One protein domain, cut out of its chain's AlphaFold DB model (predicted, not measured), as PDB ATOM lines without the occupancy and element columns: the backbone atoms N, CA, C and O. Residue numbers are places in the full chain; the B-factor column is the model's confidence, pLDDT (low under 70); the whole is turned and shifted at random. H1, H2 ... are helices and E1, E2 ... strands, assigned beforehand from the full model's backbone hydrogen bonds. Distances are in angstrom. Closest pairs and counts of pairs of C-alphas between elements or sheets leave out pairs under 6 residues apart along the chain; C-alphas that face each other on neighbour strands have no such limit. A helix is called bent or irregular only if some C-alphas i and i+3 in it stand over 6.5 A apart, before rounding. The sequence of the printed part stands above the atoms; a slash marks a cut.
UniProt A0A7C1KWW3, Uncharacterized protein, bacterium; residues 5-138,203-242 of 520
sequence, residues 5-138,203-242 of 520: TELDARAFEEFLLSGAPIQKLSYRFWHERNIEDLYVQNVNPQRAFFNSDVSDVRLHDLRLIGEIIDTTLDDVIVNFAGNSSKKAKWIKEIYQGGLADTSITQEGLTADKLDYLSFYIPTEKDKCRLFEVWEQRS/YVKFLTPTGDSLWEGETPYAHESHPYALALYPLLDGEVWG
ATOM      1  N   THR A   5     -59.263 -34.624   4.927       83.62
ATOM      2  CA  THR A   5     -60.233 -34.954   3.870       83.62
ATOM      3  C   THR A   5     -59.672 -35.898   2.802       83.62
ATOM      4  O   THR A   5     -60.364 -36.823   2.393       83.62
ATOM      5  N   GLU A   6     -58.424 -35.699   2.362       87.31
ATOM      6  CA  GLU A   6     -57.792 -36.595   1.382       87.31
ATOM      7  C   GLU A   6     -57.448 -37.939   2.029       87.31
ATOM      8  O   GLU A   6     -57.681 -38.989   1.439       87.31
ATOM      9  N   LEU A   7     -56.938 -37.921   3.266       89.31
ATOM     10  CA  LEU A   7     -56.664 -39.150   4.016       89.31
ATOM     11  C   LEU A   7     -57.937 -39.972   4.235       89.31
ATOM     12  O   LEU A   7     -57.896 -41.190   4.093       89.31
ATOM     13  N   ASP A   8     -59.059 -39.318   4.514       90.06
ATOM     14  CA  ASP A   8     -60.348 -39.968   4.728       90.06
ATOM     15  C   ASP A   8     -60.894 -40.551   3.431       90.06
ATOM     16  O   ASP A   8     -61.384 -41.674   3.442       90.06
ATOM     17  N   ALA A   9     -60.733 -39.856   2.302       89.25
ATOM     18  CA  ALA A   9     -61.085 -40.406   0.996       89.25
ATOM     19  C   ALA A   9     -60.286 -41.686   0.687       89.25
ATOM     20  O   ALA A   9     -60.868 -42.694   0.295       89.25
ATOM     21  N   ARG A  10     -58.968 -41.687   0.933       92.50
ATOM     22  CA  ARG A  10     -58.118 -42.875   0.717       92.50
ATOM     23  C   ARG A  10     -58.380 -43.990   1.728       92.50
ATOM     24  O   ARG A  10     -58.325 -45.158   1.369       92.50
ATOM     25  N   ALA A  11     -58.680 -43.652   2.983       92.44
ATOM     26  CA  ALA A  11     -59.062 -44.636   3.996       92.44
ATOM     27  C   ALA A  11     -60.419 -45.274   3.670       92.44
ATOM     28  O   ALA A  11     -60.618 -46.453   3.940       92.44
ATOM     29  N   PHE A  12     -61.333 -44.511   3.066       91.50
ATOM     30  CA  PHE A  12     -62.606 -45.027   2.584       91.50
ATOM     31  C   PHE A  12     -62.427 -45.973   1.390       91.50
ATOM     32  O   PHE A  12     -63.052 -47.026   1.354       91.50
ATOM     33  N   GLU A  13     -61.535 -45.655   0.447       90.94
ATOM     34  CA  GLU A  13     -61.171 -46.584  -0.636       90.94
ATOM     35  C   GLU A  13     -60.614 -47.906  -0.081       90.94
ATOM     36  O   GLU A  13     -61.079 -48.975  -0.468       90.94
ATOM     37  N   GLU A  14     -59.684 -47.840   0.876       91.56
ATOM     38  CA  GLU A  14     -59.130 -49.032   1.533       91.56
ATOM     39  C   GLU A  14     -60.203 -49.824   2.291       91.56
ATOM     40  O   GLU A  14     -60.198 -51.053   2.269       91.56
ATOM     41  N   PHE A  15     -61.155 -49.138   2.929       92.81
ATOM     42  CA  PHE A  15     -62.286 -49.766   3.606       92.81
ATOM     43  C   PHE A  15     -63.186 -50.544   2.641       92.81
ATOM     44  O   PHE A  15     -63.575 -51.668   2.939       92.81
ATOM     45  N   LEU A  16     -63.477 -49.983   1.466       89.19
ATOM     46  CA  LEU A  16     -64.268 -50.670   0.442       89.19
ATOM     47  C   LEU A  16     -63.546 -51.893  -0.142       89.19
ATOM     48  O   LEU A  16     -64.211 -52.823  -0.597       89.19
ATOM     49  N   LEU A  17     -62.210 -51.892  -0.142       89.00
ATOM     50  CA  LEU A  17     -61.391 -53.000  -0.634       89.00
ATOM     51  C   LEU A  17     -61.203 -54.104   0.414       89.00
ATOM     52  O   LEU A  17     -61.430 -55.268   0.107       89.00
ATOM     53  N   SER A  18     -60.789 -53.746   1.631       88.31
ATOM     54  CA  SER A  18     -60.337 -54.688   2.667       88.31
ATOM     55  C   SER A  18     -61.321 -54.897   3.821       88.31
ATOM     56  O   SER A  18     -61.153 -55.832   4.593       88.31
ATOM     57  N   GLY A  19     -62.303 -54.009   4.001       90.06
ATOM     58  CA  GLY A  19     -63.183 -54.004   5.176       90.06
ATOM     59  C   GLY A  19     -62.538 -53.446   6.454       90.06
ATOM     60  O   GLY A  19     -63.205 -53.368   7.487       90.06
ATOM     61  N   ALA A  20     -61.270 -53.010   6.409       91.88
ATOM     62  CA  ALA A  20     -60.525 -52.541   7.580       91.88
ATOM     63  C   ALA A  20     -59.827 -51.185   7.342       91.88
ATOM     64  O   ALA A  20     -58.668 -51.153   6.929       91.88
ATOM     65  N   PRO A  21     -60.456 -50.030   7.646       94.19
ATOM     66  CA  PRO A  21     -59.755 -48.758   7.632       94.19
ATOM     67  C   PRO A  21     -58.924 -48.631   8.909       94.19
ATOM     68  O   PRO A  21     -59.440 -48.771  10.018       94.19
ATOM     69  N   ILE A  22     -57.635 -48.319   8.768       94.31
ATOM     70  CA  ILE A  22     -56.744 -48.099   9.910       94.31
ATOM     71  C   ILE A  22     -56.074 -46.735   9.769       94.31
ATOM     72  O   ILE A  22     -55.422 -46.429   8.770       94.31
ATOM     73  N   GLN A  23     -56.216 -45.905  10.798       94.62
ATOM     74  CA  GLN A  23     -55.531 -44.623  10.918       94.62
ATOM     75  C   GLN A  23     -54.786 -44.552  12.243       94.62
ATOM     76  O   GLN A  23     -55.267 -44.996  13.280       94.62
ATOM     77  N   LYS A  24     -53.604 -43.950  12.227       93.31
ATOM     78  CA  LYS A  24     -52.791 -43.725  13.417       93.31
ATOM     79  C   LYS A  24     -52.712 -42.245  13.726       93.31
ATOM     80  O   LYS A  24     -52.427 -41.424  12.852       93.31
ATOM     81  N   LEU A  25     -52.947 -41.929  14.991       92.00
ATOM     82  CA  LEU A  25     -52.854 -40.589  15.541       92.00
ATOM     83  C   LEU A  25     -51.532 -40.446  16.285       92.00
ATOM     84  O   LEU A  25     -51.171 -41.276  17.113       92.00
ATOM     85  N   SER A  26     -50.793 -39.390  15.987       88.56
ATOM     86  CA  SER A  26     -49.535 -39.085  16.661       88.56
ATOM     87  C   SER A  26     -49.408 -37.587  16.874       88.56
ATOM     88  O   SER A  26     -49.980 -36.797  16.125       88.56
ATOM     89  N   TYR A  27     -48.659 -37.185  17.893       86.62
ATOM     90  CA  TYR A  27     -48.260 -35.795  18.069       86.62
ATOM     91  C   TYR A  27     -46.799 -35.659  17.659       86.62
ATOM     92  O   TYR A  27     -45.938 -36.328  18.229       86.62
ATOM     93  N   ARG A  28     -46.521 -34.859  16.627       83.88
ATOM     94  CA  ARG A  28     -45.159 -34.706  16.100       83.88
ATOM     95  C   ARG A  28     -44.914 -33.309  15.558       83.88
ATOM     96  O   ARG A  28     -45.846 -32.573  15.237       83.88
ATOM     97  N   PHE A  29     -43.641 -32.965  15.421       80.69
ATOM     98  CA  PHE A  29     -43.213 -31.695  14.855       80.69
ATOM     99  C   PHE A  29     -43.339 -31.681  13.324       80.69
ATOM    100  O   PHE A  29     -42.824 -32.562  12.629       80.69
ATOM    101  N   TRP A  30     -44.022 -30.672  12.786       79.56
ATOM    102  CA  TRP A  30     -44.199 -30.487  11.350       79.56
ATOM    103  C   TRP A  30     -43.144 -29.529  10.820       79.56
ATOM    104  O   TRP A  30     -43.238 -28.318  11.017       79.56
ATOM    105  N   HIS A  31     -42.186 -30.064  10.068       76.38
ATOM    106  CA  HIS A  31     -41.100 -29.274   9.492       76.38
ATOM    107  C   HIS A  31     -41.605 -28.176   8.539       76.38
ATOM    108  O   HIS A  31     -41.093 -27.063   8.570       76.38
ATOM    109  N   GLU A  32     -42.649 -28.443   7.746       77.50
ATOM    110  CA  GLU A  32     -43.206 -27.476   6.781       77.50
ATOM    111  C   GLU A  32     -43.868 -26.259   7.440       77.50
ATOM    112  O   GLU A  32     -43.876 -25.170   6.873       77.50
ATOM    113  N   ARG A  33     -44.459 -26.450   8.625       73.38
ATOM    114  CA  ARG A  33     -45.200 -25.404   9.346       73.38
ATOM    115  C   ARG A  33     -44.463 -24.880  10.574       73.38
ATOM    116  O   ARG A  33     -44.933 -23.927  11.184       73.38
ATOM    117  N   ASN A  34     -43.335 -25.495  10.925       79.62
ATOM    118  CA  ASN A  34     -42.533 -25.183  12.104       79.62
ATOM    119  C   ASN A  34     -43.350 -25.191  13.415       79.62
ATOM    120  O   ASN A  34     -43.143 -24.359  14.296       79.62
ATOM    121  N   ILE A  35     -44.318 -26.109  13.525       81.50
ATOM    122  CA  ILE A  35     -45.194 -26.262  14.695       81.50
ATOM    123  C   ILE A  35     -45.380 -27.738  15.046       81.50
ATOM    124  O   ILE A  35     -45.372 -28.601  14.171       81.50
ATOM    125  N   GLU A  36     -45.586 -28.030  16.327       82.00
ATOM    126  CA  GLU A  36     -46.051 -29.342  16.781       82.00
ATOM    127  C   GLU A  36     -47.584 -29.389  16.741       82.00
ATOM    128  O   GLU A  36     -48.266 -28.596  17.402       82.00
ATOM    129  N   ASP A  37     -48.124 -30.307  15.944       84.94
ATOM    130  CA  ASP A  37     -49.551 -30.422  15.624       84.94
ATOM    131  C   ASP A  37     -49.927 -31.916  15.550       84.94
ATOM    132  O   ASP A  37     -49.073 -32.793  15.361       84.94
ATOM    133  N   LEU A  38     -51.214 -32.212  15.717       86.56
ATOM    134  CA  LEU A  38     -51.769 -33.551  15.563       86.56
ATOM    135  C   LEU A  38     -51.515 -34.068  14.144       86.56
ATOM    136  O   LEU A  38     -51.940 -33.468  13.158       86.56
ATOM    137  N   TYR A  39     -50.903 -35.240  14.039       87.75
ATOM    138  CA  TYR A  39     -50.629 -35.909  12.781       87.75
ATOM    139  C   TYR A  39     -51.435 -37.199  12.654       87.75
ATOM    140  O   TYR A  39     -51.282 -38.129  13.449       87.75
ATOM    141  N   VAL A  40     -52.275 -37.239  11.622       90.81
ATOM    142  CA  VAL A  40     -53.052 -38.415  11.218       90.81
ATOM    143  C   VAL A  40     -52.365 -39.053  10.018       90.81
ATOM    144  O   VAL A  40     -51.962 -38.336   9.098       90.81
ATOM    145  N   GLN A  41     -52.238 -40.377  10.028       91.75
ATOM    146  CA  GLN A  41     -51.693 -41.157   8.918       91.75
ATOM    147  C   GLN A  41     -52.514 -42.424   8.685       91.75
ATOM    148  O   GLN A  41     -52.902 -43.085   9.647       91.75
ATOM    149  N   ASN A  42     -52.767 -42.759   7.419       93.12
ATOM    150  CA  ASN A  42     -53.383 -44.032   7.052       93.12
ATOM    151  C   ASN A  42     -52.342 -45.144   7.174       93.12
ATOM    152  O   ASN A  42     -51.199 -44.976   6.743       93.12
ATOM    153  N   VAL A  43     -52.749 -46.269   7.746       92.06
ATOM    154  CA  VAL A  43     -51.918 -47.459   7.907       92.06
ATOM    155  C   VAL A  43     -52.464 -48.529   6.976       92.06
ATOM    156  O   VAL A  43     -53.667 -48.771   6.949       92.06
ATOM    157  N   ASN A  44     -51.582 -49.162   6.204       89.38
ATOM    158  CA  ASN A  44     -51.979 -50.277   5.352       89.38
ATOM    159  C   ASN A  44     -52.357 -51.484   6.242       89.38
ATOM    160  O   ASN A  44     -51.519 -51.887   7.060       89.38
ATOM    161  N   PRO A  45     -53.551 -52.087   6.078       89.62
ATOM    162  CA  PRO A  45     -53.999 -53.228   6.878       89.62
ATOM    163  C   PRO A  45     -53.028 -54.411   6.888       89.62
ATOM    164  O   PRO A  45     -52.841 -55.030   7.927       89.62
ATOM    165  N   GLN A  46     -52.320 -54.673   5.786       87.75
ATOM    166  CA  GLN A  46     -51.336 -55.761   5.693       87.75
ATOM    167  C   GLN A  46     -50.073 -55.522   6.534       87.75
ATOM    168  O   GLN A  46     -49.318 -56.452   6.814       87.75
ATOM    169  N   ARG A  47     -49.806 -54.268   6.920       90.12
ATOM    170  CA  ARG A  47     -48.704 -53.900   7.822       90.12
ATOM    171  C   ARG A  47     -49.152 -53.826   9.275       90.12
ATOM    172  O   ARG A  47     -48.297 -53.798  10.160       90.12
ATOM    173  N   ALA A  48     -50.454 -53.764   9.531       92.00
ATOM    174  CA  ALA A  48     -50.997 -53.801  10.874       92.00
ATOM    175  C   ALA A  48     -51.146 -55.253  11.341       92.00
ATOM    176  O   ALA A  48     -51.429 -56.155  10.560       92.00
ATOM    177  N   PHE A  49     -50.965 -55.484  12.634       91.94
ATOM    178  CA  PHE A  49     -51.255 -56.771  13.254       91.94
ATOM    179  C   PHE A  49     -51.940 -56.550  14.591       91.94
ATOM    180  O   PHE A  49     -51.630 -55.614  15.323       91.94
ATOM    181  N   PHE A  50     -52.878 -57.422  14.921       92.12
ATOM    182  CA  PHE A  50     -53.609 -57.395  16.178       92.12
ATOM    183  C   PHE A  50     -53.934 -58.824  16.616       92.12
ATOM    184  O   PHE A  50     -53.596 -59.787  15.926       92.12
ATOM    185  N   ASN A  51     -54.511 -58.986  17.806       90.06
ATOM    186  CA  ASN A  51     -54.875 -60.310  18.300       90.06
ATOM    187  C   ASN A  51     -55.929 -60.985  17.400       90.06
ATOM    188  O   ASN A  51     -56.859 -60.346  16.932       90.06
ATOM    189  N   SER A  52     -55.780 -62.289  17.162       84.25
ATOM    190  CA  SER A  52     -56.626 -63.048  16.227       84.25
ATOM    191  C   SER A  52     -57.999 -63.428  16.789       84.25
ATOM    192  O   SER A  52     -58.831 -63.958  16.068       84.25
ATOM    193  N   ASP A  53     -58.221 -63.225  18.086       86.88
ATOM    194  CA  ASP A  53     -59.443 -63.578  18.814       86.88
ATOM    195  C   ASP A  53     -60.389 -62.378  19.007       86.88
ATOM    196  O   ASP A  53     -61.178 -62.361  19.953       86.88
ATOM    197  N   VAL A  54     -60.287 -61.365  18.140       87.19
ATOM    198  CA  VAL A  54     -61.204 -60.217  18.117       87.19
ATOM    199  C   VAL A  54     -62.556 -60.663  17.565       87.19
ATOM    200  O   VAL A  54     -62.654 -61.212  16.471       87.19
ATOM    201  N   SER A  55     -63.597 -60.425  18.351       85.31
ATOM    202  CA  SER A  55     -64.984 -60.823  18.100       85.31
ATOM    203  C   SER A  55     -65.968 -59.675  18.325       85.31
ATOM    204  O   SER A  55     -67.032 -59.645  17.710       85.31
ATOM    205  N   ASP A  56     -65.634 -58.715  19.196       87.12
ATOM    206  CA  ASP A  56     -66.436 -57.506  19.376       87.12
ATOM    207  C   ASP A  56     -66.098 -56.508  18.260       87.12
ATOM    208  O   ASP A  56     -64.973 -56.020  18.172       87.12
ATOM    209  N   VAL A  57     -67.093 -56.139  17.448       84.44
ATOM    210  CA  VAL A  57     -66.972 -55.117  16.386       84.44
ATOM    211  C   VAL A  57     -66.505 -53.766  16.948       84.44
ATOM    212  O   VAL A  57     -65.876 -52.973  16.251       84.44
ATOM    213  N   ARG A  58     -66.759 -53.501  18.237       83.94
ATOM    214  CA  ARG A  58     -66.301 -52.287  18.941       83.94
ATOM    215  C   ARG A  58     -64.856 -52.379  19.430       83.94
ATOM    216  O   ARG A  58     -64.341 -51.405  19.972       83.94
ATOM    217  N   LEU A  59     -64.214 -53.538  19.269       86.88
ATOM    218  CA  LEU A  59     -62.805 -53.788  19.579       86.88
ATOM    219  C   LEU A  59     -62.459 -53.658  21.069       86.88
ATOM    220  O   LEU A  59     -61.322 -53.366  21.437       86.88
ATOM    221  N   HIS A  60     -63.425 -53.889  21.960       85.44
ATOM    222  CA  HIS A  60     -63.183 -53.892  23.408       85.44
ATOM    223  C   HIS A  60     -62.309 -55.067  23.874       85.44
ATOM    224  O   HIS A  60     -61.699 -55.017  24.944       85.44
ATOM    225  N   ASP A  61     -62.266 -56.139  23.088       88.00
ATOM    226  CA  ASP A  61     -61.436 -57.319  23.296       88.00
ATOM    227  C   ASP A  61     -60.038 -57.196  22.670       88.00
ATOM    228  O   ASP A  61     -59.216 -58.097  22.864       88.00
ATOM    229  N   LEU A  62     -59.732 -56.070  22.013       90.44
ATOM    230  CA  LEU A  62     -58.412 -55.757  21.477       90.44
ATOM    231  C   LEU A  62     -57.392 -55.635  22.617       90.44
ATOM    232  O   LEU A  62     -57.442 -54.727  23.449       90.44
ATOM    233  N   ARG A  63     -56.444 -56.570  22.646       92.12
ATOM    234  CA  ARG A  63     -55.391 -56.662  23.675       92.12
ATOM    235  C   ARG A  63     -54.009 -56.362  23.127       92.12
ATOM    236  O   ARG A  63     -53.124 -55.984  23.892       92.12
ATOM    237  N   LEU A  64     -53.823 -56.565  21.830       93.19
ATOM    238  CA  LEU A  64     -52.567 -56.351  21.140       93.19
ATOM    239  C   LEU A  64     -52.869 -55.692  19.805       93.19
ATOM    240  O   LEU A  64     -53.722 -56.169  19.064       93.19
ATOM    241  N   ILE A  65     -52.157 -54.615  19.505       94.50
ATOM    242  CA  ILE A  65     -52.172 -53.980  18.191       94.50
ATOM    243  C   ILE A  65     -50.790 -53.429  17.881       94.50
ATOM    244  O   ILE A  65     -50.108 -52.900  18.757       94.50
ATOM    245  N   GLY A  66     -50.365 -53.540  16.638       93.62
ATOM    246  CA  GLY A  66     -49.086 -53.030  16.210       93.62
ATOM    247  C   GLY A  66     -48.999 -52.803  14.717       93.62
ATOM    248  O   GLY A  66     -49.926 -53.091  13.961       93.62
ATOM    249  N   GLU A  67     -47.868 -52.243  14.319       94.38
ATOM    250  CA  GLU A  67     -47.586 -51.828  12.953       94.38
ATOM    251  C   GLU A  67     -46.153 -52.212  12.573       94.38
ATOM    252  O   GLU A  67     -45.207 -52.020  13.347       94.38
ATOM    253  N   ILE A  68     -46.001 -52.741  11.360       92.94
ATOM    254  CA  ILE A  68     -44.722 -52.972  10.692       92.94
ATOM    255  C   ILE A  68     -44.346 -51.706   9.917       92.94
ATOM    256  O   ILE A  68     -44.896 -51.397   8.853       92.94
ATOM    257  N   ILE A  69     -43.362 -50.985  10.441       91.25
ATOM    258  CA  ILE A  69     -42.893 -49.711   9.906       91.25
ATOM    259  C   ILE A  69     -41.577 -49.951   9.166       91.25
ATOM    260  O   ILE A  69     -40.609 -50.434   9.750       91.25
ATOM    261  N   ASP A  70     -41.526 -49.575   7.889       89.19
ATOM    262  CA  ASP A  70     -40.272 -49.488   7.136       89.19
ATOM    263  C   ASP A  70     -39.927 -48.010   6.953       89.19
ATOM    264  O   ASP A  70     -40.673 -47.266   6.314       89.19
ATOM    265  N   THR A  71     -38.811 -47.574   7.522       88.88
ATOM    266  CA  THR A  71     -38.400 -46.163   7.530       88.88
ATOM    267  C   THR A  71     -36.898 -46.025   7.294       88.88
ATOM    268  O   THR A  71     -36.184 -47.023   7.215       88.88
ATOM    269  N   THR A  72     -36.398 -44.805   7.121       88.56
ATOM    270  CA  THR A  72     -34.963 -44.585   6.912       88.56
ATOM    271  C   THR A  72     -34.207 -44.646   8.238       88.56
ATOM    272  O   THR A  72     -34.763 -44.369   9.300       88.56
ATOM    273  N   LEU A  73     -32.917 -44.991   8.198       87.75
ATOM    274  CA  LEU A  73     -32.084 -45.011   9.407       87.75
ATOM    275  C   LEU A  73     -32.049 -43.639  10.100       87.75
ATOM    276  O   LEU A  73     -32.037 -43.568  11.330       87.75
ATOM    277  N   ASP A  74     -32.062 -42.560   9.319       86.56
ATOM    278  CA  ASP A  74     -32.067 -41.196   9.842       86.56
ATOM    279  C   ASP A  74     -33.362 -40.892  10.602       86.56
ATOM    280  O   ASP A  74     -33.297 -40.371  11.716       86.56
ATOM    281  N   ASP A  75     -34.521 -41.312  10.087       87.69
ATOM    282  CA  ASP A  75     -35.802 -41.162  10.785       87.69
ATOM    283  C   ASP A  75     -35.832 -41.946  12.106       87.69
ATOM    284  O   ASP A  75     -36.330 -41.443  13.119       87.69
ATOM    285  N   VAL A  76     -35.263 -43.158  12.144       88.38
ATOM    286  CA  VAL A  76     -35.133 -43.926  13.397       88.38
ATOM    287  C   VAL A  76     -34.274 -43.154  14.404       88.38
ATOM    288  O   VAL A  76     -34.619 -43.052  15.581       88.38
ATOM    289  N   ILE A  77     -33.160 -42.570  13.967       88.50
ATOM    290  CA  ILE A  77     -32.275 -41.809  14.854       88.50
ATOM    291  C   ILE A  77     -32.973 -40.548  15.367       88.50
ATOM    292  O   ILE A  77     -32.936 -40.301  16.572       88.50
ATOM    293  N   VAL A  78     -33.629 -39.781  14.495       86.69
ATOM    294  CA  VAL A  78     -34.338 -38.547  14.872       86.69
ATOM    295  C   VAL A  78     -35.414 -38.833  15.919       86.69
ATOM    296  O   VAL A  78     -35.516 -38.100  16.901       86.69
ATOM    297  N   ASN A  79     -36.166 -39.926  15.764       86.00
ATOM    298  CA  ASN A  79     -37.253 -40.260  16.682       86.00
ATOM    299  C   ASN A  79     -36.777 -40.928  17.986       86.00
ATOM    300  O   ASN A  79     -37.330 -40.647  19.050       86.00
ATOM    301  N   PHE A  80     -35.757 -41.796  17.948       87.69
ATOM    302  CA  PHE A  80     -35.401 -42.644  19.099       87.69
ATOM    303  C   PHE A  80     -34.081 -42.299  19.789       87.69
ATOM    304  O   PHE A  80     -33.900 -42.675  20.954       87.69
ATOM    305  N   ALA A  81     -33.143 -41.609  19.131       84.06
ATOM    306  CA  ALA A  81     -31.844 -41.303  19.736       84.06
ATOM    307  C   ALA A  81     -31.920 -40.185  20.791       84.06
ATOM    308  O   ALA A  81     -31.085 -40.144  21.704       84.06
ATOM    309  N   GLY A  82     -32.923 -39.304  20.689       82.50
ATOM    310  CA  GLY A  82     -33.047 -38.110  21.523       82.50
ATOM    311  C   GLY A  82     -31.771 -37.260  21.482       82.50
ATOM    312  O   GLY A  82     -31.088 -37.184  20.465       82.50
ATOM    313  N   ASN A  83     -31.382 -36.686  22.623       80.94
ATOM    314  CA  ASN A  83     -30.168 -35.860  22.732       80.94
ATOM    315  C   ASN A  83     -28.870 -36.674  22.944       80.94
ATOM    316  O   ASN A  83     -27.831 -36.111  23.289       80.94
ATOM    317  N   SER A  84     -28.899 -38.004  22.786       87.88
ATOM    318  CA  SER A  84     -27.762 -38.875  23.106       87.88
ATOM    319  C   SER A  84     -27.026 -39.359  21.859       87.88
ATOM    320  O   SER A  84     -27.456 -40.285  21.169       87.88
ATOM    321  N   SER A  85     -25.823 -38.823  21.633       86.38
ATOM    322  CA  SER A  85     -24.930 -39.295  20.560       86.38
ATOM    323  C   SER A  85     -24.548 -40.778  20.709       86.38
ATOM    324  O   SER A  85     -24.354 -41.471  19.711       86.38
ATOM    325  N   LYS A  86     -24.489 -41.303  21.943       88.38
ATOM    326  CA  LYS A  86     -24.223 -42.731  22.191       88.38
ATOM    327  C   LYS A  86     -25.371 -43.612  21.699       88.38
ATOM    328  O   LYS A  86     -25.115 -44.615  21.044       88.38
ATOM    329  N   LYS A  87     -26.621 -43.212  21.970       87.19
ATOM    330  CA  LYS A  87     -27.809 -43.953  21.523       87.19
ATOM    331  C   LYS A  87     -27.925 -43.938  19.998       87.19
ATOM    332  O   LYS A  87     -28.192 -44.973  19.406       87.19
ATOM    333  N   ALA A  88     -27.613 -42.806  19.363       88.38
ATOM    334  CA  ALA A  88     -27.551 -42.714  17.904       88.38
ATOM    335  C   ALA A  88     -26.533 -43.695  17.293       88.38
ATOM    336  O   ALA A  88     -26.845 -44.361  16.311       88.38
ATOM    337  N   LYS A  89     -25.325 -43.813  17.870       88.81
ATOM    338  CA  LYS A  89     -24.314 -44.780  17.399       88.81
ATOM    339  C   LYS A  89     -24.773 -46.227  17.569       88.81
ATOM    340  O   LYS A  89     -24.657 -46.996  16.626       88.81
ATOM    341  N   TRP A  90     -25.351 -46.559  18.721       88.94
ATOM    342  CA  TRP A  90     -25.895 -47.892  18.987       88.94
ATOM    343  C   TRP A  90     -27.004 -48.284  17.996       88.94
ATOM    344  O   TRP A  90     -26.970 -49.377  17.443       88.94
ATOM    345  N   ILE A  91     -27.932 -47.369  17.683       87.88
ATOM    346  CA  ILE A  91     -28.961 -47.601  16.653       87.88
ATOM    347  C   ILE A  91     -28.307 -47.884  15.293       87.88
ATOM    348  O   ILE A  91     -28.698 -48.826  14.607       87.88
ATOM    349  N   LYS A  92     -27.281 -47.111  14.909       87.31
ATOM    350  CA  LYS A  92     -26.540 -47.357  13.662       87.31
ATOM    351  C   LYS A  92     -25.892 -48.740  13.641       87.31
ATOM    352  O   LYS A  92     -25.941 -49.396  12.609       87.31
ATOM    353  N   GLU A  93     -25.309 -49.186  14.751       87.88
ATOM    354  CA  GLU A  93     -24.674 -50.506  14.865       87.88
ATOM    355  C   GLU A  93     -25.682 -51.655  14.701       87.88
ATOM    356  O   GLU A  93     -25.367 -52.636  14.031       87.88
ATOM    357  N   ILE A  94     -26.909 -51.522  15.224       85.44
ATOM    358  CA  ILE A  94     -27.957 -52.547  15.063       85.44
ATOM    359  C   ILE A  94     -28.334 -52.737  13.589       85.44
ATOM    360  O   ILE A  94     -28.457 -53.864  13.112       85.44
ATOM    361  N   TYR A  95     -28.506 -51.639  12.850       83.88
ATOM    362  CA  TYR A  95     -28.970 -51.683  11.459       83.88
ATOM    363  C   TYR A  95     -27.838 -51.809  10.420       83.88
ATOM    364  O   TYR A  95     -28.106 -52.080   9.248       83.88
ATOM    365  N   GLN A  96     -26.571 -51.677  10.830       74.69
ATOM    366  CA  GLN A  96     -25.391 -51.700   9.950       74.69
ATOM    367  C   GLN A  96     -25.236 -52.988   9.128       74.69
ATOM    368  O   GLN A  96     -24.695 -52.940   8.028       74.69
ATOM    369  N   GLY A  97     -25.692 -54.136   9.640       64.12
ATOM    370  CA  GLY A  97     -25.545 -55.430   8.961       64.12
ATOM    371  C   GLY A  97     -26.569 -55.712   7.854       64.12
ATOM    372  O   GLY A  97     -26.409 -56.698   7.140       64.12
ATOM    373  N   GLY A  98     -27.621 -54.891   7.726       60.75
ATOM    374  CA  GLY A  98     -28.773 -55.169   6.855       60.75
ATOM    375  C   GLY A  98     -29.066 -54.128   5.773       60.75
ATOM    376  O   GLY A  98     -29.868 -54.407   4.886       60.75
ATOM    377  N   LEU A  99     -28.432 -52.953   5.825       62.91
ATOM    378  CA  LEU A  99     -28.673 -51.863   4.879       62.91
ATOM    379  C   LEU A  99     -27.726 -51.968   3.681       62.91
ATOM    380  O   LEU A  99     -26.506 -51.927   3.839       62.91
ATOM    381  N   ALA A 100     -28.284 -52.093   2.477       59.25
ATOM    382  CA  ALA A 100     -27.512 -51.904   1.253       59.25
ATOM    383  C   ALA A 100     -27.267 -50.402   1.018       59.25
ATOM    384  O   ALA A 100     -28.137 -49.587   1.329       59.25
ATOM    385  N   ASP A 101     -26.116 -50.042   0.432       57.88
ATOM    386  CA  ASP A 101     -25.906 -48.693  -0.114       57.88
ATOM    387  C   ASP A 101     -27.095 -48.337  -1.014       57.88
ATOM    388  O   ASP A 101     -27.493 -49.151  -1.851       57.88
ATOM    389  N   THR A 102     -27.667 -47.147  -0.795       57.47
ATOM    390  CA  THR A 102     -28.930 -46.650  -1.358       57.47
ATOM    391  C   THR A 102     -29.161 -47.130  -2.792       57.47
ATOM    392  O   THR A 102     -28.671 -46.542  -3.758       57.47
ATOM    393  N   SER A 103     -29.912 -48.221  -2.948       55.47
ATOM    394  CA  SER A 103     -30.246 -48.751  -4.263       55.47
ATOM    395  C   SER A 103     -31.482 -48.023  -4.764       55.47
ATOM    396  O   SER A 103     -32.599 -48.359  -4.381       55.47
ATOM    397  N   ILE A 104     -31.291 -47.018  -5.616       59.06
ATOM    398  CA  ILE A 104     -32.397 -46.351  -6.307       59.06
ATOM    399  C   ILE A 104     -33.018 -47.376  -7.267       59.06
ATOM    400  O   ILE A 104     -32.488 -47.632  -8.348       59.06
ATOM    401  N   THR A 105     -34.118 -48.008  -6.865       60.41
ATOM    402  CA  THR A 105     -34.868 -48.927  -7.730       60.41
ATOM    403  C   THR A 105     -35.761 -48.128  -8.679       60.41
ATOM    404  O   THR A 105     -36.509 -47.266  -8.224       60.41
ATOM    405  N   GLN A 106     -35.728 -48.422  -9.985       60.44
ATOM    406  CA  GLN A 106     -36.635 -47.806 -10.973       60.44
ATOM    407  C   GLN A 106     -38.081 -48.333 -10.893       60.44
ATOM    408  O   GLN A 106     -38.988 -47.716 -11.446       60.44
ATOM    409  N   GLU A 107     -38.312 -49.444 -10.189       61.72
ATOM    410  CA  GLU A 107     -39.634 -50.047  -9.982       61.72
ATOM    411  C   GLU A 107     -40.364 -49.376  -8.802       61.72
ATOM    412  O   GLU A 107     -40.355 -49.850  -7.660       61.72
ATOM    413  N   GLY A 108     -40.955 -48.212  -9.074       62.62
ATOM    414  CA  GLY A 108     -41.897 -47.539  -8.178       62.62
ATOM    415  C   GLY A 108     -43.357 -47.860  -8.524       62.62
ATOM    416  O   GLY A 108     -43.662 -48.170  -9.670       62.62
ATOM    417  N   LEU A 109     -44.260 -47.719  -7.544       69.62
ATOM    418  CA  LEU A 109     -45.726 -47.786  -7.714       69.62
ATOM    419  C   LEU A 109     -46.291 -49.145  -8.181       69.62
ATOM    420  O   LEU A 109     -47.222 -49.185  -8.983       69.62
ATOM    421  N   THR A 110     -45.763 -50.259  -7.669       72.50
ATOM    422  CA  THR A 110     -46.289 -51.610  -7.941       72.50
ATOM    423  C   THR A 110     -46.906 -52.238  -6.691       72.50
ATOM    424  O   THR A 110     -46.385 -52.078  -5.584       72.50
ATOM    425  N   ALA A 111     -48.021 -52.954  -6.869       69.25
ATOM    426  CA  ALA A 111     -48.705 -53.667  -5.787       69.25
ATOM    427  C   ALA A 111     -47.962 -54.948  -5.371       69.25
ATOM    428  O   ALA A 111     -47.995 -55.309  -4.203       69.25
ATOM    429  N   ASP A 112     -47.199 -55.564  -6.279       69.75
ATOM    430  CA  ASP A 112     -46.482 -56.831  -6.059       69.75
ATOM    431  C   ASP A 112     -45.580 -56.818  -4.811       69.75
ATOM    432  O   ASP A 112     -45.358 -57.840  -4.168       69.75
ATOM    433  N   LYS A 113     -45.066 -55.644  -4.423       69.88
ATOM    434  CA  LYS A 113     -44.246 -55.450  -3.214       69.88
ATOM    435  C   LYS A 113     -44.980 -55.806  -1.914       69.88
ATOM    436  O   LYS A 113     -44.328 -56.137  -0.922       69.88
ATOM    437  N   LEU A 114     -46.303 -55.688  -1.907       70.69
ATOM    438  CA  LEU A 114     -47.165 -55.975  -0.767       70.69
ATOM    439  C   LEU A 114     -47.494 -57.472  -0.657       70.69
ATOM    440  O   LEU A 114     -47.499 -58.005   0.449       70.69
ATOM    441  N   ASP A 115     -47.632 -58.171  -1.786       71.31
ATOM    442  CA  ASP A 115     -47.935 -59.611  -1.818       71.31
ATOM    443  C   ASP A 115     -46.828 -60.473  -1.184       71.31
ATOM    444  O   ASP A 115     -47.089 -61.552  -0.653       71.31
ATOM    445  N   TYR A 116     -45.582 -59.983  -1.191       69.81
ATOM    446  CA  TYR A 116     -44.416 -60.662  -0.611       69.81
ATOM    447  C   TYR A 116     -43.921 -60.020   0.694       69.81
ATOM    448  O   TYR A 116     -42.730 -60.105   1.016       69.81
ATOM    449  N   LEU A 117     -44.800 -59.358   1.456       80.19
ATOM    450  CA  LEU A 117     -44.423 -58.745   2.730       80.19
ATOM    451  C   LEU A 117     -43.923 -59.815   3.723       80.19
ATOM    452  O   LEU A 117     -44.686 -60.598   4.285       80.19
ATOM    453  N   SER A 118     -42.612 -59.842   3.972       82.44
ATOM    454  CA  SER A 118     -42.033 -60.624   5.072       82.44
ATOM    455  C   SER A 118     -42.361 -59.956   6.407       82.44
ATOM    456  O   SER A 118     -42.568 -58.749   6.438       82.44
ATOM    457  N   PHE A 119     -42.345 -60.687   7.524       82.50
ATOM    458  CA  PHE A 119     -42.442 -60.070   8.851       82.50
ATOM    459  C   PHE A 119     -41.112 -59.417   9.263       82.50
ATOM    460  O   PHE A 119     -41.082 -58.253   9.646       82.50
ATOM    461  N   TYR A 120     -39.983 -60.112   9.104       82.94
ATOM    462  CA  TYR A 120     -38.681 -59.666   9.627       82.94
ATOM    463  C   TYR A 120     -37.853 -58.822   8.655       82.94
ATOM    464  O   TYR A 120     -36.994 -58.059   9.093       82.94
ATOM    465  N   ILE A 121     -38.088 -58.960   7.350       81.50
ATOM    466  CA  ILE A 121     -37.226 -58.377   6.318       81.50
ATOM    467  C   ILE A 121     -37.957 -57.213   5.630       81.50
ATOM    468  O   ILE A 121     -39.047 -57.436   5.097       81.50
ATOM    469  N   PRO A 122     -37.375 -55.995   5.613       82.31
ATOM    470  CA  PRO A 122     -37.902 -54.872   4.843       82.31
ATOM    471  C   PRO A 122     -38.097 -55.229   3.366       82.31
ATOM    472  O   PRO A 122     -37.265 -55.915   2.772       82.31
ATOM    473  N   THR A 123     -39.157 -54.710   2.745       75.31
ATOM    474  CA  THR A 123     -39.379 -54.885   1.299       75.31
ATOM    475  C   THR A 123     -38.294 -54.190   0.467       75.31
ATOM    476  O   THR A 123     -37.933 -54.660  -0.609       75.31
ATOM    477  N   GLU A 124     -37.753 -53.078   0.971       77.25
ATOM    478  CA  GLU A 124     -36.699 -52.296   0.319       77.25
ATOM    479  C   GLU A 124     -35.410 -52.370   1.142       77.25
ATOM    480  O   GLU A 124     -35.426 -52.188   2.358       77.25
ATOM    481  N   LYS A 125     -34.285 -52.665   0.483       74.62
ATOM    482  CA  LYS A 125     -33.005 -52.979   1.148       74.62
ATOM    483  C   LYS A 125     -32.336 -51.781   1.830       74.62
ATOM    484  O   LYS A 125     -31.397 -51.969   2.598       74.62
ATOM    485  N   ASP A 126     -32.775 -50.570   1.519       78.31
ATOM    486  CA  ASP A 126     -32.307 -49.307   2.091       78.31
ATOM    487  C   ASP A 126     -33.140 -48.860   3.305       78.31
ATOM    488  O   ASP A 126     -32.793 -47.881   3.971       78.31
ATOM    489  N   LYS A 127     -34.225 -49.577   3.626       83.94
ATOM    490  CA  LYS A 127     -35.098 -49.263   4.757       83.94
ATOM    491  C   LYS A 127     -34.773 -50.097   5.988       83.94
ATOM    492  O   LYS A 127     -34.478 -51.286   5.928       83.94
ATOM    493  N   CYS A 128     -34.888 -49.451   7.138       87.56
ATOM    494  CA  CYS A 128     -34.877 -50.070   8.451       87.56
ATOM    495  C   CYS A 128     -36.293 -50.505   8.816       87.56
ATOM    496  O   CYS A 128     -37.221 -49.694   8.788       87.56
ATOM    497  N   ARG A 129     -36.446 -51.768   9.218       89.81
ATOM    498  CA  ARG A 129     -37.699 -52.255   9.793       89.81
ATOM    499  C   ARG A 129     -37.775 -51.962  11.283       89.81
ATOM    500  O   ARG A 129     -36.785 -52.083  12.007       89.81
ATOM    501  N   LEU A 130     -38.968 -51.606  11.726       91.88
ATOM    502  CA  LEU A 130     -39.327 -51.317  13.099       91.88
ATOM    503  C   LEU A 130     -40.720 -51.886  13.372       91.88
ATOM    504  O   LEU A 130     -41.614 -51.774  12.537       91.88
ATOM    505  N   PHE A 131     -40.910 -52.463  14.553       93.56
ATOM    506  CA  PHE A 131     -42.218 -52.889  15.027       93.56
ATOM    507  C   PHE A 131     -42.672 -51.971  16.145       93.56
ATOM    508  O   PHE A 131     -41.999 -51.853  17.168       93.56
ATOM    509  N   GLU A 132     -43.824 -51.348  15.964       94.62
ATOM    510  CA  GLU A 132     -44.520 -50.675  17.047       94.62
ATOM    511  C   GLU A 132     -45.560 -51.636  17.611       94.62
ATOM    512  O   GLU A 132     -46.462 -52.048  16.890       94.62
ATOM    513  N   VAL A 133     -45.426 -52.015  18.878       94.50
ATOM    514  CA  VAL A 133     -46.308 -52.982  19.538       94.50
ATOM    515  C   VAL A 133     -46.964 -52.322  20.737       94.50
ATOM    516  O   VAL A 133     -46.277 -51.865  21.650       94.50
ATOM    517  N   TRP A 134     -48.289 -52.324  20.755       94.69
ATOM    518  CA  TRP A 134     -49.117 -51.919  21.880       94.69
ATOM    519  C   TRP A 134     -49.760 -53.157  22.486       94.69
ATOM    520  O   TRP A 134     -50.439 -53.912  21.793       94.69
ATOM    521  N   GLU A 135     -49.562 -53.359  23.781       93.88
ATOM    522  CA  GLU A 135     -50.115 -54.480  24.535       93.88
ATOM    523  C   GLU A 135     -50.854 -53.982  25.779       93.88
ATOM    524  O   GLU A 135     -50.389 -53.084  26.485       93.88
ATOM    525  N   GLN A 136     -52.004 -54.580  26.078       91.75
ATOM    526  CA  GLN A 136     -52.678 -54.380  27.354       91.75
ATOM    527  C   GLN A 136     -51.998 -55.216  28.435       91.75
ATOM    528  O   GLN A 136     -51.977 -56.446  28.373       91.75
ATOM    529  N   ARG A 137     -51.495 -54.550  29.473       89.88
ATOM    530  CA  ARG A 137     -50.960 -55.193  30.675       89.88
ATOM    531  C   ARG A 137     -51.842 -54.896  31.871       89.88
ATOM    532  O   ARG A 137     -52.452 -53.837  31.952       89.88
ATOM    533  N   SER A 138     -51.888 -55.823  32.821       86.12
ATOM    534  CA  SER A 138     -52.533 -55.611  34.116       86.12
ATOM    535  C   SER A 138     -51.494 -55.298  35.184       86.12
ATOM    536  O   SER A 138     -50.544 -56.067  35.350       86.12
ATOM    537  N   TYR A 203     -49.403 -50.531  27.181       92.25
ATOM    538  CA  TYR A 203     -47.949 -50.465  27.189       92.25
ATOM    539  C   TYR A 203     -47.428 -50.563  25.758       92.25
ATOM    540  O   TYR A 203     -47.907 -51.380  24.977       92.25
ATOM    541  N   VAL A 204     -46.454 -49.733  25.415       93.94
ATOM    542  CA  VAL A 204     -45.914 -49.599  24.063       93.94
ATOM    543  C   VAL A 204     -44.443 -49.982  24.037       93.94
ATOM    544  O   VAL A 204     -43.685 -49.647  24.947       93.94
ATOM    545  N   LYS A 205     -44.048 -50.687  22.977       93.50
ATOM    546  CA  LYS A 205     -42.671 -51.083  22.680       93.50
ATOM    547  C   LYS A 205     -42.353 -50.819  21.216       93.50
ATOM    548  O   LYS A 205     -43.115 -51.208  20.335       93.50
ATOM    549  N   PHE A 206     -41.191 -50.233  20.968       93.25
ATOM    550  CA  PHE A 206     -40.592 -50.137  19.643       93.25
ATOM    551  C   PHE A 206     -39.455 -51.142  19.537       93.25
ATOM    552  O   PHE A 206     -38.441 -50.991  20.217       93.25
ATOM    553  N   LEU A 207     -39.634 -52.165  18.705       92.69
ATOM    554  CA  LEU A 207     -38.717 -53.294  18.587       92.69
ATOM    555  C   LEU A 207     -38.043 -53.321  17.219       92.69
ATOM    556  O   LEU A 207     -38.688 -53.135  16.186       92.69
ATOM    557  N   THR A 208     -36.751 -53.615  17.201       90.38
ATOM    558  CA  THR A 208     -36.021 -53.928  15.971       90.38
ATOM    559  C   THR A 208     -36.318 -55.371  15.513       90.38
ATOM    560  O   THR A 208     -36.817 -56.181  16.300       90.38
ATOM    561  N   PRO A 209     -35.969 -55.757  14.270       86.06
ATOM    562  CA  PRO A 209     -36.093 -57.136  13.785       86.06
ATOM    563  C   PRO A 209     -35.320 -58.166  14.611       86.06
ATOM    564  O   PRO A 209     -35.702 -59.333  14.655       86.06
ATOM    565  N   THR A 210     -34.253 -57.728  15.280       84.12
ATOM    566  CA  THR A 210     -33.423 -58.532  16.185       84.12
ATOM    567  C   THR A 210     -34.026 -58.680  17.584       84.12
ATOM    568  O   THR A 210     -33.562 -59.518  18.353       84.12
ATOM    569  N   GLY A 211     -35.077 -57.918  17.907       84.12
ATOM    570  CA  GLY A 211     -35.741 -57.922  19.211       84.12
ATOM    571  C   GLY A 211     -35.189 -56.896  20.207       84.12
ATOM    572  O   GLY A 211     -35.585 -56.919  21.372       84.12
ATOM    573  N   ASP A 212     -34.311 -55.988  19.773       89.19
ATOM    574  CA  ASP A 212     -33.820 -54.894  20.612       89.19
ATOM    575  C   ASP A 212     -34.918 -53.836  20.810       89.19
ATOM    576  O   ASP A 212     -35.588 -53.426  19.859       89.19
ATOM    577  N   SER A 213     -35.100 -53.370  22.048       91.00
ATOM    578  CA  SER A 213     -36.081 -52.329  22.386       91.00
ATOM    579  C   SER A 213     -35.468 -50.939  22.219       91.00
ATOM    580  O   SER A 213     -34.550 -50.556  22.948       91.00
ATOM    581  N   LEU A 214     -35.966 -50.162  21.254       88.88
ATOM    582  CA  LEU A 214     -35.546 -48.774  21.025       88.88
ATOM    583  C   LEU A 214     -36.169 -47.816  22.045       88.88
ATOM    584  O   LEU A 214     -35.530 -46.843  22.479       88.88
ATOM    585  N   TRP A 215     -37.423 -48.081  22.402       89.62
ATOM    586  CA  TRP A 215     -38.183 -47.349  23.402       89.62
ATOM    587  C   TRP A 215     -39.327 -48.208  23.930       89.62
ATOM    588  O   TRP A 215     -39.990 -48.909  23.167       89.62
ATOM    589  N   GLU A 216     -39.579 -48.113  25.229       91.94
ATOM    590  CA  GLU A 216     -40.697 -48.768  25.889       91.94
ATOM    591  C   GLU A 216     -41.283 -47.857  26.967       91.94
ATOM    592  O   GLU A 216     -40.563 -47.078  27.601       91.94
ATOM    593  N   GLY A 217     -42.594 -47.930  27.167       88.44
ATOM    594  CA  GLY A 217     -43.281 -47.056  28.105       88.44
ATOM    595  C   GLY A 217     -44.769 -47.347  28.224       88.44
ATOM    596  O   GLY A 217     -45.343 -48.121  27.465       88.44
ATOM    597  N   GLU A 218     -45.402 -46.717  29.205       87.06
ATOM    598  CA  GLU A 218     -46.864 -46.653  29.262       87.06
ATOM    599  C   GLU A 218     -47.381 -45.679  28.200       87.06
ATOM    600  O   GLU A 218     -46.637 -44.806  27.741       87.06
ATOM    601  N   THR A 219     -48.653 -45.823  27.815       85.25
ATOM    602  CA  THR A 219     -49.273 -44.918  26.843       85.25
ATOM    603  C   THR A 219     -49.050 -43.450  27.234       85.25
ATOM    604  O   THR A 219     -49.382 -43.046  28.350       85.25
ATOM    605  N   PRO A 220     -48.470 -42.631  26.339       82.00
ATOM    606  CA  PRO A 220     -48.242 -41.220  26.607       82.00
ATOM    607  C   PRO A 220     -49.518 -40.394  26.417       82.00
ATOM    608  O   PRO A 220     -49.463 -39.182  26.581       82.00
ATOM    609  N   TYR A 221     -50.642 -41.003  26.025       83.62
ATOM    610  CA  TYR A 221     -51.867 -40.298  25.660       83.62
ATOM    611  C   TYR A 221     -52.866 -40.223  26.816       83.62
ATOM    612  O   TYR A 221     -53.125 -41.215  27.493       83.62
ATOM    613  N   ALA A 222     -53.506 -39.063  26.978       77.31
ATOM    614  CA  ALA A 222     -54.497 -38.800  28.023       77.31
ATOM    615  C   ALA A 222     -55.766 -39.662  27.903       77.31
ATOM    616  O   ALA A 222     -56.497 -39.824  28.870       77.31
ATOM    617  N   HIS A 223     -56.034 -40.229  26.724       79.75
ATOM    618  CA  HIS A 223     -57.140 -41.162  26.510       79.75
ATOM    619  C   HIS A 223     -56.826 -42.600  26.962       79.75
ATOM    620  O   HIS A 223     -57.615 -43.499  26.678       79.75
ATOM    621  N   GLU A 224     -55.649 -42.833  27.560       83.44
ATOM    622  CA  GLU A 224     -55.216 -44.100  28.171       83.44
ATOM    623  C   GLU A 224     -55.355 -45.333  27.262       83.44
ATOM    624  O   GLU A 224     -55.498 -46.466  27.715       83.44
ATOM    625  N   SER A 225     -55.283 -45.120  25.949       87.19
ATOM    626  CA  SER A 225     -55.493 -46.143  24.920       87.19
ATOM    627  C   SER A 225     -54.366 -46.105  23.885       87.19
ATOM    628  O   SER A 225     -53.441 -45.293  23.984       87.19
ATOM    629  N   HIS A 226     -54.428 -46.995  22.901       90.88
ATOM    630  CA  HIS A 226     -53.527 -47.033  21.751       90.88
ATOM    631  C   HIS A 226     -53.866 -45.917  20.730       90.88
ATOM    632  O   HIS A 226     -55.025 -45.488  20.643       90.88
ATOM    633  N   PRO A 227     -52.887 -45.462  19.920       91.75
ATOM    634  CA  PRO A 227     -53.046 -44.362  18.957       91.75
ATOM    635  C   PRO A 227     -53.842 -44.720  17.695       91.75
ATOM    636  O   PRO A 227     -54.186 -43.832  16.916       91.75
ATOM    637  N   TYR A 228     -54.096 -46.006  17.454       93.12
ATOM    638  CA  TYR A 228     -54.797 -46.459  16.253       93.12
ATOM    639  C   TYR A 228     -56.308 -46.260  16.390       93.12
ATOM    640  O   TYR A 228     -56.911 -46.686  17.376       93.12
ATOM    641  N   ALA A 229     -56.924 -45.632  15.403       92.19
ATOM    642  CA  ALA A 229     -58.333 -45.791  15.099       92.19
ATOM    643  C   ALA A 229     -58.442 -46.896  14.048       92.19
ATOM    644  O   ALA A 229     -57.718 -46.870  13.052       92.19
ATOM    645  N   LEU A 230     -59.311 -47.873  14.282       91.81
ATOM    646  CA  LEU A 230     -59.626 -48.910  13.312       91.81
ATOM    647  C   LEU A 230     -61.103 -49.285  13.428       91.81
ATOM    648  O   LEU A 230     -61.704 -49.116  14.490       91.81
ATOM    649  N   ALA A 231     -61.656 -49.789  12.337       91.88
ATOM    650  CA  ALA A 231     -62.932 -50.485  12.310       91.88
ATOM    651  C   ALA A 231     -62.736 -51.786  11.534       91.88
ATOM    652  O   ALA A 231     -61.929 -51.832  10.611       91.88
ATOM    653  N   LEU A 232     -63.427 -52.848  11.926       90.44
ATOM    654  CA  LEU A 232     -63.392 -54.120  11.213       90.44
ATOM    655  C   LEU A 232     -64.818 -54.428  10.783       90.44
ATOM    656  O   LEU A 232     -65.697 -54.560  11.633       90.44
ATOM    657  N   TYR A 233     -65.043 -54.496   9.476       88.88
ATOM    658  CA  TYR A 233     -66.340 -54.803   8.894       88.88
ATOM    659  C   TYR A 233     -66.243 -56.037   7.992       88.88
ATOM    660  O   TYR A 233     -65.282 -56.151   7.235       88.88
ATOM    661  N   PRO A 234     -67.220 -56.952   8.029       86.94
ATOM    662  CA  PRO A 234     -68.326 -57.043   8.987       86.94
ATOM    663  C   PRO A 234     -67.934 -57.757  10.298       86.94
ATOM    664  O   PRO A 234     -68.741 -57.805  11.224       86.94
ATOM    665  N   LEU A 235     -66.704 -58.289  10.391       87.31
ATOM    666  CA  LEU A 235     -66.201 -59.094  11.514       87.31
ATOM    667  C   LEU A 235     -67.176 -60.229  11.885       87.31
ATOM    668  O   LEU A 235     -67.580 -60.395  13.037       87.31
ATOM    669  N   LEU A 236     -67.577 -61.009  10.882       83.50
ATOM    670  CA  LEU A 236     -68.439 -62.178  11.060       83.50
ATOM    671  C   LEU A 236     -67.563 -63.422  11.136       83.50
ATOM    672  O   LEU A 236     -66.743 -63.651  10.256       83.50
ATOM    673  N   ASP A 237     -67.691 -64.197  12.212       81.94
ATOM    674  CA  ASP A 237     -66.885 -65.404  12.459       81.94
ATOM    675  C   ASP A 237     -65.353 -65.182  12.384       81.94
ATOM    676  O   ASP A 237     -64.581 -66.113  12.162       81.94
ATOM    677  N   GLY A 238     -64.904 -63.944  12.629       78.50
ATOM    678  CA  GLY A 238     -63.496 -63.537  12.541       78.50
ATOM    679  C   GLY A 238     -63.032 -63.144  11.135       78.50
ATOM    680  O   GLY A 238     -61.864 -62.801  10.961       78.50
ATOM    681  N   GLU A 239     -63.925 -63.156  10.145       84.38
ATOM    682  CA  GLU A 239     -63.655 -62.723   8.778       84.38
ATOM    683  C   GLU A 239     -64.020 -61.244   8.576       84.38
ATOM    684  O   GLU A 239     -65.021 -60.731   9.086       84.38
ATOM    685  N   VAL A 240     -63.167 -60.550   7.828       88.00
ATOM    686  CA  VAL A 240     -63.271 -59.125   7.501       88.00
ATOM    687  C   VAL A 240     -63.116 -59.015   5.995       88.00
ATOM    688  O   VAL A 240     -62.145 -59.542   5.454       88.00
ATOM    689  N   TRP A 241     -64.063 -58.354   5.338       87.75
ATOM    690  CA  TRP A 241     -64.039 -58.152   3.897       87.75
ATOM    691  C   TRP A 241     -64.711 -56.839   3.513       87.75
ATOM    692  O   TRP A 241     -65.606 -56.337   4.197       87.75
ATOM    693  N   GLY A 242     -64.245 -56.258   2.412       86.69
ATOM    694  CA  GLY A 242     -64.821 -55.045   1.845       86.69
ATOM    695  C   GLY A 242     -65.941 -55.339   0.848       86.69
ATOM    696  O   GLY A 242     -66.108 -56.463   0.378       86.69
TER     697      GLY A 242
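What this domain is: This is residues 5 to 138 and 203 to 242 of the 520 residues of an uncharacterized protein of bacterium (UniProt A0A7C1KWW3). A twisted sheet of five strands, E3 to E7, is joined to a smaller sheet made of the long, bent hairpin E1 and E2 and the short E8, with H1 along one face of that smaller sheet. H2 and H3 pack together at one end of the larger sheet, and a long loop with the short H4 arcs away, its residues 106 to 112 sticking out. The printed part has 174 residues, with four named helices and nine named strands in the order H1 E1 E2 E3 E4 H2 H3 H4 E5 E6 E7 E8 E9. The sheets, E3 E4 E5 E6 E7 and E2 E1 E8, are antiparallel. The class is mixed, and the whole is compact, with a radius of gyration of the C-alphas of 17.3 A and spans of 48 by 42 by 36 A.

How they stand to each other: H1, residues 5 to 18, is on the sheet of E1, residues 22 to 30, E2, residues 35 to 43, and E8, residues 228 to 230: two layers, a helix on one face of a sheet. Its height over the sheet is 9.1 A, and it runs along the strands, at 6 degrees to E2 on the local plane; their closest C-alphas, of Ala 11 and Asn 42, are 6.5 A apart. In the hairpin of E1 and E2, N 24 and O 41 are 2.8 A apart; E1 bends by 72 degrees at residue 27. N 23 of E1 and O 229 of E8 are 2.9 A apart. E3, residues 48 to 50, and E4, residues 64 to 71, form a hairpin, with N 49 and O 66 at 2.9 A. E5, residues 128 to 138, pairs with E4 through N 67 and O 132, 2.9 A, and with E6, residues 203 to 207, through N 133 and O 205, 2.8 A. E6 and E7, residues 213 to 218, form a hairpin, with N 204 and O 217 at 2.8 A. H2, residues 73 to 80, touches H3, residues 85 to 95, at a steep tilt of 49 degrees, opposite ways, closest at the C-alphas of Ile 77 and Ala 88, 5.7 A. H2 is on the larger sheet; H3 only grazes it. H4, residues 112 to 115, touches no helix. E9, residues 234 to 236, pairs with no named strand. In H1, H2 and H3 every O i to N i+4 pair is within hydrogen-bond range; H4 is too short for one.

Where its parts are: H1 begins at C-alpha 5, (-60.233, -34.954, 3.870), and is 19.8 A long. E2 measures 23.3 A and E4 22.1 A. E5, 31.6 A, ends at C-alpha 138, (-52.533, -55.611, 34.116).

The domain as a whole: The farthest C-alphas, of Ser 85 and Asp 237, are 50.1 A apart. Residues 139 to 202 are cut out, with 9.8 A between C-alphas 138 and 203. The links E3 to E4, H3 to H4 and H4 to E5 are long. Mean pLDDT of the printed part is 84.9; residues 97 to 109, 111 to 113 and 116 are under 70.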